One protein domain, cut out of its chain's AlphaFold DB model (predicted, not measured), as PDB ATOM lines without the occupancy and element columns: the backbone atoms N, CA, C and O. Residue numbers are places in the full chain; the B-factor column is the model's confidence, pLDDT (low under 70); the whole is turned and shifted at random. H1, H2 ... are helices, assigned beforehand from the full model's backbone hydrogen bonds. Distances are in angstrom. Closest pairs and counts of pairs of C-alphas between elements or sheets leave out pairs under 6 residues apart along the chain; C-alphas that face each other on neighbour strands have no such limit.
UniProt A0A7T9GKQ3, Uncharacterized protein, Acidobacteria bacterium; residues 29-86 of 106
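AT A GLANCE: This is residues 29 to 86 of the 106 residues of an uncharacterized protein of Acidobacteria bacterium (UniProt A0A7T9GKQ3). The short helix H3 bridges two longer helices, H1 and H2, which are apart from each other, and a long loop, residues 39 to 57, joins H1 to H2. The printed part has 58 residues with three named helices, in the order H1, H2, H3, and no named strand; it is all helix by class, though under half of its residues, 27, are in named elements. It is compact and rounded, with a radius of gyration of the C-alphas of 10.7 A and spans of 28 by 25 by 23 A.

HOW THE PARTS SIT: H2, residues 58 to 70, touches H3, residues 77 to 81, with its residues 63 to 66 alone; the closest C-alphas, of Leu 63 and Trp 79, are 7.3 A apart. H3 also touches H1, residues 30 to 38; the closest C-alphas, of Ala 35 and Ile 77, are 6.1 A apart. In H2 every O i to N i+4 pair is within hydrogen-bond range, against 3 of 5 in H1 and 0 of 1 in H3, where 2 of 2 O i to N i+3 pairs are.

IN THESE COORDINATES: H2 is 18.0 A long, from C-alpha 58 at (138.346, 123.488, 153.056). H1 is 13.8 A long, from C-alpha 30 at (117.979, 121.996, 151.789). H3 is 8.5 A long and ends with C-alpha 81 at (131.045, 110.723, 156.371).

THE WHOLE: The two C-alphas farthest apart, of Pro 50 and Lys 71, are 28.4 A apart. The printed part has no cut. The link from H1 to H2 is long, 19 residues. No printed residue is under 70 in pLDDT.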
ATOM      1  N   PRO A  29     118.051 126.393 153.758       71.81
ATOM      2  CA  PRO A  29     118.500 125.751 152.531       71.81
ATOM      3  C   PRO A  29     118.539 124.224 152.691       71.81
ATOM      4  O   PRO A  29     119.004 123.730 153.727       71.81
ATOM      5  N   PRO A  30     118.084 123.452 151.687       79.56
ATOM      6  CA  PRO A  30     117.979 121.996 151.789       79.56
ATOM      7  C   PRO A  30     119.316 121.335 152.155       79.56
ATOM      8  O   PRO A  30     119.343 120.443 153.004       79.56
ATOM      9  N   PHE A  31     120.429 121.838 151.614       86.12
ATOM     10  CA  PHE A  31     121.771 121.344 151.926       86.12
ATOM     11  C   PHE A  31     122.187 121.585 153.375       86.12
ATOM     12  O   PHE A  31     122.780 120.705 153.989       86.12
ATOM     13  N   LEU A  32     121.835 122.730 153.968       87.94
ATOM     14  CA  LEU A  32     122.184 123.011 155.362       87.94
ATOM     15  C   LEU A  32     121.401 122.102 156.319       87.94
ATOM     16  O   LEU A  32     121.953 121.602 157.299       87.94
ATOM     17  N   ARG A  33     120.134 121.810 155.996       87.94
ATOM     18  CA  ARG A  33     119.334 120.830 156.746       87.94
ATOM     19  C   ARG A  33     119.951 119.432 156.672       87.94
ATOM     20  O   ARG A  33     120.028 118.757 157.693       87.94
ATOM     21  N   GLN A  34     120.410 119.000 155.501       90.94
ATOM     22  CA  GLN A  34     121.096 117.712 155.344       90.94
ATOM     23  C   GLN A  34     122.431 117.693 156.103       90.94
ATOM     24  O   GLN A  34     122.697 116.755 156.851       90.94
ATOM     25  N   ALA A  35     123.213 118.769 155.993       93.00
ATOM     26  CA  ALA A  35     124.519 118.906 156.630       93.00
ATOM     27  C   ALA A  35     124.432 118.995 158.161       93.00
ATOM     28  O   ALA A  35     125.396 118.677 158.853       93.00
ATOM     29  N   SER A  36     123.272 119.372 158.715       92.94
ATOM     30  CA  SER A  36     123.063 119.413 160.168       92.94
ATOM     31  C   SER A  36     123.309 118.061 160.851       92.94
ATOM     32  O   SER A  36     123.793 118.032 161.981       92.94
ATOM     33  N   LYS A  37     123.088 116.944 160.140       93.25
ATOM     34  CA  LYS A  37     123.414 115.586 160.614       93.25
ATOM     35  C   LYS A  37     124.911 115.388 160.874       93.25
ATOM     36  O   LYS A  37     125.276 114.584 161.721       93.25
ATOM     37  N   TYR A  38     125.747 116.162 160.187       93.56
ATOM     38  CA  TYR A  38     127.205 116.183 160.299       93.56
ATOM     39  C   TYR A  38     127.712 117.355 161.159       93.56
ATOM     40  O   TYR A  38     128.898 117.673 161.154       93.56
ATOM     41  N   GLY A  39     126.819 118.021 161.902       92.69
ATOM     42  CA  GLY A  39     127.165 119.108 162.820       92.69
ATOM     43  C   GLY A  39     127.070 120.518 162.231       92.69
ATOM     44  O   GLY A  39     127.433 121.481 162.912       92.69
ATOM     45  N   ALA A  40     126.560 120.681 161.005       93.56
ATOM     46  CA  ALA A  40     126.368 122.005 160.423       93.56
ATOM     47  C   ALA A  40     125.318 122.821 161.193       93.56
ATOM     48  O   ALA A  40     124.181 122.388 161.384       93.56
ATOM     49  N   LYS A  41     125.693 124.036 161.609       91.19
ATOM     50  CA  LYS A  41     124.795 124.980 162.302       91.19
ATOM     51  C   LYS A  41     124.374 126.157 161.426       91.19
ATOM     52  O   LYS A  41     123.345 126.780 161.676       91.19
ATOM     53  N   ASN A  42     125.199 126.500 160.441       91.75
ATOM     54  CA  ASN A  42     125.015 127.637 159.547       91.75
ATOM     55  C   ASN A  42     125.843 127.452 158.260       91.75
ATOM     56  O   ASN A  42     126.582 126.475 158.118       91.75
ATOM     57  N   CYS A  43     125.726 128.409 157.338       92.25
ATOM     58  CA  CYS A  43     126.407 128.403 156.042       92.25
ATOM     59  C   CYS A  43     127.936 128.311 156.157       92.25
ATOM     60  O   CYS A  43     128.566 127.689 155.303       92.25
ATOM     61  N   LEU A  44     128.527 128.834 157.240       93.75
ATOM     62  CA  LEU A  44     129.977 128.807 157.479       93.75
ATOM     63  C   LEU A  44     130.534 127.392 157.658       93.75
ATOM     64  O   LEU A  44     131.746 127.185 157.659       93.75
ATOM     65  N   PHE A  45     129.658 126.397 157.797       94.44
ATOM     66  CA  PHE A  45     130.075 125.008 157.781       94.44
ATOM     67  C   PHE A  45     130.712 124.614 156.438       94.44
ATOM     68  O   PHE A  45     131.701 123.897 156.441       94.44
ATOM     69  N   CYS A  46     130.255 125.125 155.294       94.06
ATOM     70  CA  CYS A  46     130.905 124.848 153.996       94.06
ATOM     71  C   CYS A  46     131.426 126.108 153.295       94.06
ATOM     72  O   CYS A  46     132.315 126.026 152.449       94.06
ATOM     73  N   HIS A  47     130.901 127.274 153.655       93.88
ATOM     74  CA  HIS A  47     131.249 128.548 153.043       93.88
ATOM     75  C   HIS A  47     132.187 129.362 153.929       93.88
ATOM     76  O   HIS A  47     132.321 129.103 155.125       93.88
ATOM     77  N   LYS A  48     132.825 130.368 153.332       94.06
ATOM     78  CA  LYS A  48     133.550 131.405 154.078       94.06
ATOM     79  C   LYS A  48     132.627 132.532 154.544       94.06
ATOM     80  O   LYS A  48     132.852 133.095 155.607       94.06
ATOM     81  N   GLU A  49     131.556 132.790 153.793       90.94
ATOM     82  CA  GLU A  49     130.620 133.882 154.061       90.94
ATOM     83  C   GLU A  49     129.313 133.411 154.724       90.94
ATOM     84  O   GLU A  49     128.774 132.348 154.387       90.94
ATOM     85  N   PRO A  50     128.744 134.206 155.652       89.12
ATOM     86  CA  PRO A  50     127.552 133.830 156.407       89.12
ATOM     87  C   PRO A  50     126.276 133.834 155.561       89.12
ATOM     88  O   PRO A  50     125.326 133.126 155.897       89.12
ATOM     89  N   SER A  51     126.247 134.584 154.455       84.25
ATOM     90  CA  SER A  51     125.131 134.578 153.504       84.25
ATOM     91  C   SER A  51     124.984 133.245 152.766       84.25
ATOM     92  O   SER A  51     123.926 132.975 152.203       84.25
ATOM     93  N   GLY A  52     126.033 132.411 152.754       79.50
ATOM     94  CA  GLY A  52     126.175 131.360 151.750       79.50
ATOM     95  C   GLY A  52     126.418 131.958 150.358       79.50
ATOM     96  O   GLY A  52     126.154 133.138 150.118       79.50
ATOM     97  N   GLY A  53     126.970 131.162 149.445       80.56
ATOM     98  CA  GLY A  53     127.277 131.599 148.080       80.56
ATOM     99  C   GLY A  53     128.675 131.199 147.625       80.56
ATOM    100  O   GLY A  53     129.226 130.199 148.081       80.56
ATOM    101  N   GLU A  54     129.242 131.963 146.700       81.62
ATOM    102  CA  GLU A  54     130.610 131.732 146.239       81.62
ATOM    103  C   GLU A  54     131.612 131.941 147.386       81.62
ATOM    104  O   GLU A  54     131.413 132.778 148.264       81.62
ATOM    105  N   GLY A  55     132.682 131.145 147.395       89.88
ATOM    106  CA  GLY A  55     133.661 131.131 148.482       89.88
ATOM    107  C   GLY A  55     133.462 129.945 149.426       89.88
ATOM    108  O   GLY A  55     132.660 129.979 150.363       89.88
ATOM    109  N   TRP A  56     134.248 128.896 149.193       92.62
ATOM    110  CA  TRP A  56     134.210 127.644 149.944       92.62
ATOM    111  C   TRP A  56     135.358 127.581 150.946       92.62
ATOM    112  O   TRP A  56     136.475 128.014 150.656       92.62
ATOM    113  N   ASN A  57     135.091 127.056 152.139       93.81
ATOM    114  CA  ASN A  57     136.157 126.667 153.062       93.81
ATOM    115  C   ASN A  57     136.741 125.300 152.641       93.81
ATOM    116  O   ASN A  57     136.305 124.718 151.646       93.81
ATOM    117  N   ALA A  58     137.707 124.764 153.394       95.31
ATOM    118  CA  ALA A  58     138.346 123.488 153.056       95.31
ATOM    119  C   ALA A  58     137.344 122.326 152.900       95.31
ATOM    120  O   ALA A  58     137.488 121.499 152.004       95.31
ATOM    121  N   ARG A  59     136.299 122.290 153.733       95.00
ATOM    122  CA  ARG A  59     135.238 121.275 153.679       95.00
ATOM    123  C   ARG A  59     134.341 121.447 152.455       95.00
ATOM    124  O   ARG A  59     134.036 120.474 151.775       95.00
ATOM    125  N   GLY A  60     133.922 122.680 152.166       94.69
ATOM    126  CA  GLY A  60     133.118 122.981 150.981       94.69
ATOM    127  C   GLY A  60     133.864 122.675 149.684       94.69
ATOM    128  O   GLY A  60     133.292 122.067 148.784       94.69
ATOM    129  N   GLN A  61     135.152 123.024 149.620       95.69
ATOM    130  CA  GLN A  61     135.998 122.720 148.469       95.69
ATOM    131  C   GLN A  61     136.168 121.210 148.292       95.69
ATOM    132  O   GLN A  61     135.998 120.706 147.188       95.69
ATOM    133  N   TRP A  62     136.394 120.477 149.385       96.44
ATOM    134  CA  TRP A  62     136.490 119.021 149.339       96.44
ATOM    135  C   TRP A  62     135.238 118.365 148.736       96.44
ATOM    136  O   TRP A  62     135.361 117.465 147.916       96.44
ATOM    137  N   LEU A  63     134.031 118.841 149.069       95.62
ATOM    138  CA  LEU A  63     132.789 118.320 148.478       95.62
ATOM    139  C   LEU A  63     132.678 118.581 146.967       95.62
ATOM    140  O   LEU A  63     132.088 117.775 146.247       95.62
ATOM    141  N   ILE A  64     133.225 119.698 146.482       94.56
ATOM    142  CA  ILE A  64     133.270 120.019 145.048       94.56
ATOM    143  C   ILE A  64     134.242 119.082 144.339       94.56
ATOM    144  O   ILE A  64     133.874 118.464 143.342       94.56
ATOM    145  N   ASP A  65     135.439 118.921 144.898       96.19
ATOM    146  CA  ASP A  65     136.457 118.027 144.354       96.19
ATOM    147  C   ASP A  65     135.945 116.579 144.332       96.19
ATOM    148  O   ASP A  65     136.174 115.833 143.381       96.19
ATOM    149  N   GLU A  66     135.181 116.188 145.353       97.12
ATOM    150  CA  GLU A  66     134.579 114.868 145.465       97.12
ATOM    151  C   GLU A  66     133.467 114.642 144.433       97.12
ATOM    152  O   GLU A  66     133.387 113.560 143.843       97.12
ATOM    153  N   LYS A  67     132.654 115.669 144.151       96.38
ATOM    154  CA  LYS A  67     131.668 115.636 143.062       96.38
ATOM    155  C   LYS A  67     132.360 115.352 141.732       96.38
ATOM    156  O   LYS A  67     131.926 114.465 140.993       96.38
ATOM    157  N   ASP A  68     133.449 116.060 141.455       97.25
ATOM    158  CA  ASP A  68     134.200 115.917 140.210       97.25
ATOM    159  C   ASP A  68     134.916 114.557 140.142       97.25
ATOM    160  O   ASP A  68     134.841 113.863 139.123       97.25
ATOM    161  N   ARG A  69     135.518 114.100 141.250       97.38
ATOM    162  CA  ARG A  69     136.152 112.775 141.374       97.38
ATOM    163  C   ARG A  69     135.165 111.639 141.116       97.38
ATOM    164  O   ARG A  69     135.502 110.669 140.436       97.38
ATOM    165  N   ARG A  70     133.952 111.752 141.663       97.44
ATOM    166  CA  ARG A  70     132.863 110.781 141.479       97.44
ATOM    167  C   ARG A  70     132.135 110.951 140.146       97.44
ATOM    168  O   ARG A  70     131.356 110.073 139.789       97.44
ATOM    169  N   LYS A  71     132.403 112.037 139.407       96.88
ATOM    170  CA  LYS A  71     131.680 112.435 138.187       96.88
ATOM    171  C   LYS A  71     130.167 112.499 138.418       96.88
ATOM    172  O   LYS A  71     129.387 112.028 137.596       96.88
ATOM    173  N   ALA A  72     129.774 113.023 139.573       95.69
ATOM    174  CA  ALA A  72     128.380 113.139 139.967       95.69
ATOM    175  C   ALA A  72     127.755 114.426 139.410       95.69
ATOM    176  O   ALA A  72     128.405 115.469 139.333       95.69
ATOM    177  N   ASP A  73     126.462 114.372 139.095       93.62
ATOM    178  CA  ASP A  73     125.721 115.534 138.587       93.62
ATOM    179  C   ASP A  73     125.497 116.611 139.665       93.62
ATOM    180  O   ASP A  73     125.358 117.797 139.362       93.62
ATOM    181  N   ALA A  74     125.484 116.212 140.941       91.75
ATOM    182  CA  ALA A  74     125.275 117.088 142.089       91.75
ATOM    183  C   ALA A  74     126.141 116.668 143.286       91.75
ATOM    184  O   ALA A  74     126.540 115.511 143.403       91.75
ATOM    185  N   ILE A  75     126.409 117.623 144.183       92.50
ATOM    186  CA  ILE A  75     127.056 117.354 145.475       92.50
ATOM    187  C   ILE A  75     126.102 116.535 146.346       92.50
ATOM    188  O   ILE A  75     124.947 116.926 146.532       92.50
ATOM    189  N   ASP A  76     126.609 115.456 146.935       94.62
ATOM    190  CA  ASP A  76     125.913 114.704 147.973       94.62
ATOM    191  C   ASP A  76     126.561 114.976 149.335       94.62
ATOM    192  O   ASP A  76     127.747 114.736 149.564       94.62
ATOM    193  N   ILE A  77     125.755 115.488 150.260       94.69
ATOM    194  CA  ILE A  77     126.188 115.824 151.616       94.69
ATOM    195  C   ILE A  77     126.571 114.568 152.409       94.69
ATOM    196  O   ILE A  77     127.361 114.671 153.345       94.69
ATOM    197  N   ALA A  78     126.073 113.388 152.022       95.31
ATOM    198  CA  ALA A  78     126.432 112.130 152.665       95.31
ATOM    199  C   ALA A  78     127.931 111.809 152.566       95.31
ATOM    200  O   ALA A  78     128.472 111.129 153.433       95.31
ATOM    201  N   TRP A  79     128.643 112.360 151.575       96.56
ATOM    202  CA  TRP A  79     130.090 112.169 151.456       96.56
ATOM    203  C   TRP A  79     130.867 112.755 152.638       96.56
ATOM    204  O   TRP A  79     131.984 112.324 152.897       96.56
ATOM    205  N   LEU A  80     130.281 113.672 153.417       95.56
ATOM    206  CA  LEU A  80     130.907 114.184 154.640       95.56
ATOM    207  C   LEU A  80     131.233 113.094 155.674       95.56
ATOM    208  O   LEU A  80     132.057 113.343 156.548       95.56
ATOM    209  N   GLU A  81     130.651 111.896 155.571       95.56
ATOM    210  CA  GLU A  81     131.045 110.723 156.371       95.56
ATOM    211  C   GLU A  81     132.502 110.304 156.134       95.56
ATOM    212  O   GLU A  81     133.156 109.772 157.030       95.56
ATOM    213  N   GLU A  82     133.019 110.566 154.934       94.75
ATOM    214  CA  GLU A  82     134.385 110.250 154.520       94.75
ATOM    215  C   GLU A  82     135.341 111.440 154.714       94.75
ATOM    216  O   GLU A  82     136.563 111.277 154.631       94.75
ATOM    217  N   TYR A  83     134.805 112.636 154.987       94.31
ATOM    218  CA  TYR A  83     135.603 113.843 155.165       94.31
ATOM    219  C   TYR A  83     136.407 113.786 156.463       94.31
ATOM    220  O   TYR A  83     135.869 113.616 157.559       94.31
ATOM    221  N   LYS A  84     137.716 114.004 156.344       90.00
ATOM    222  CA  LYS A  84     138.614 114.180 157.483       90.00
ATOM    223  C   LYS A  84     139.035 115.634 157.531       90.00
ATOM    224  O   LYS A  84     139.656 116.120 156.587       90.00
ATOM    225  N   GLU A  85     138.702 116.309 158.628       84.44
ATOM    226  CA  GLU A  85     139.191 117.663 158.857       84.44
ATOM    227  C   GLU A  85     140.725 117.628 158.827       84.44
ATOM    228  O   GLU A  85     141.320 116.839 159.572       84.44
ATOM    229  N   PRO A  86     141.385 118.432 157.980       76.81
ATOM    230  CA  PRO A  86     142.821 118.587 158.096       76.81
ATOM    231  C   PRO A  86     143.124 119.141 159.492       76.81
ATOM    232  O   PRO A  86     142.437 120.046 159.973       76.81
TER     233      PRO A  86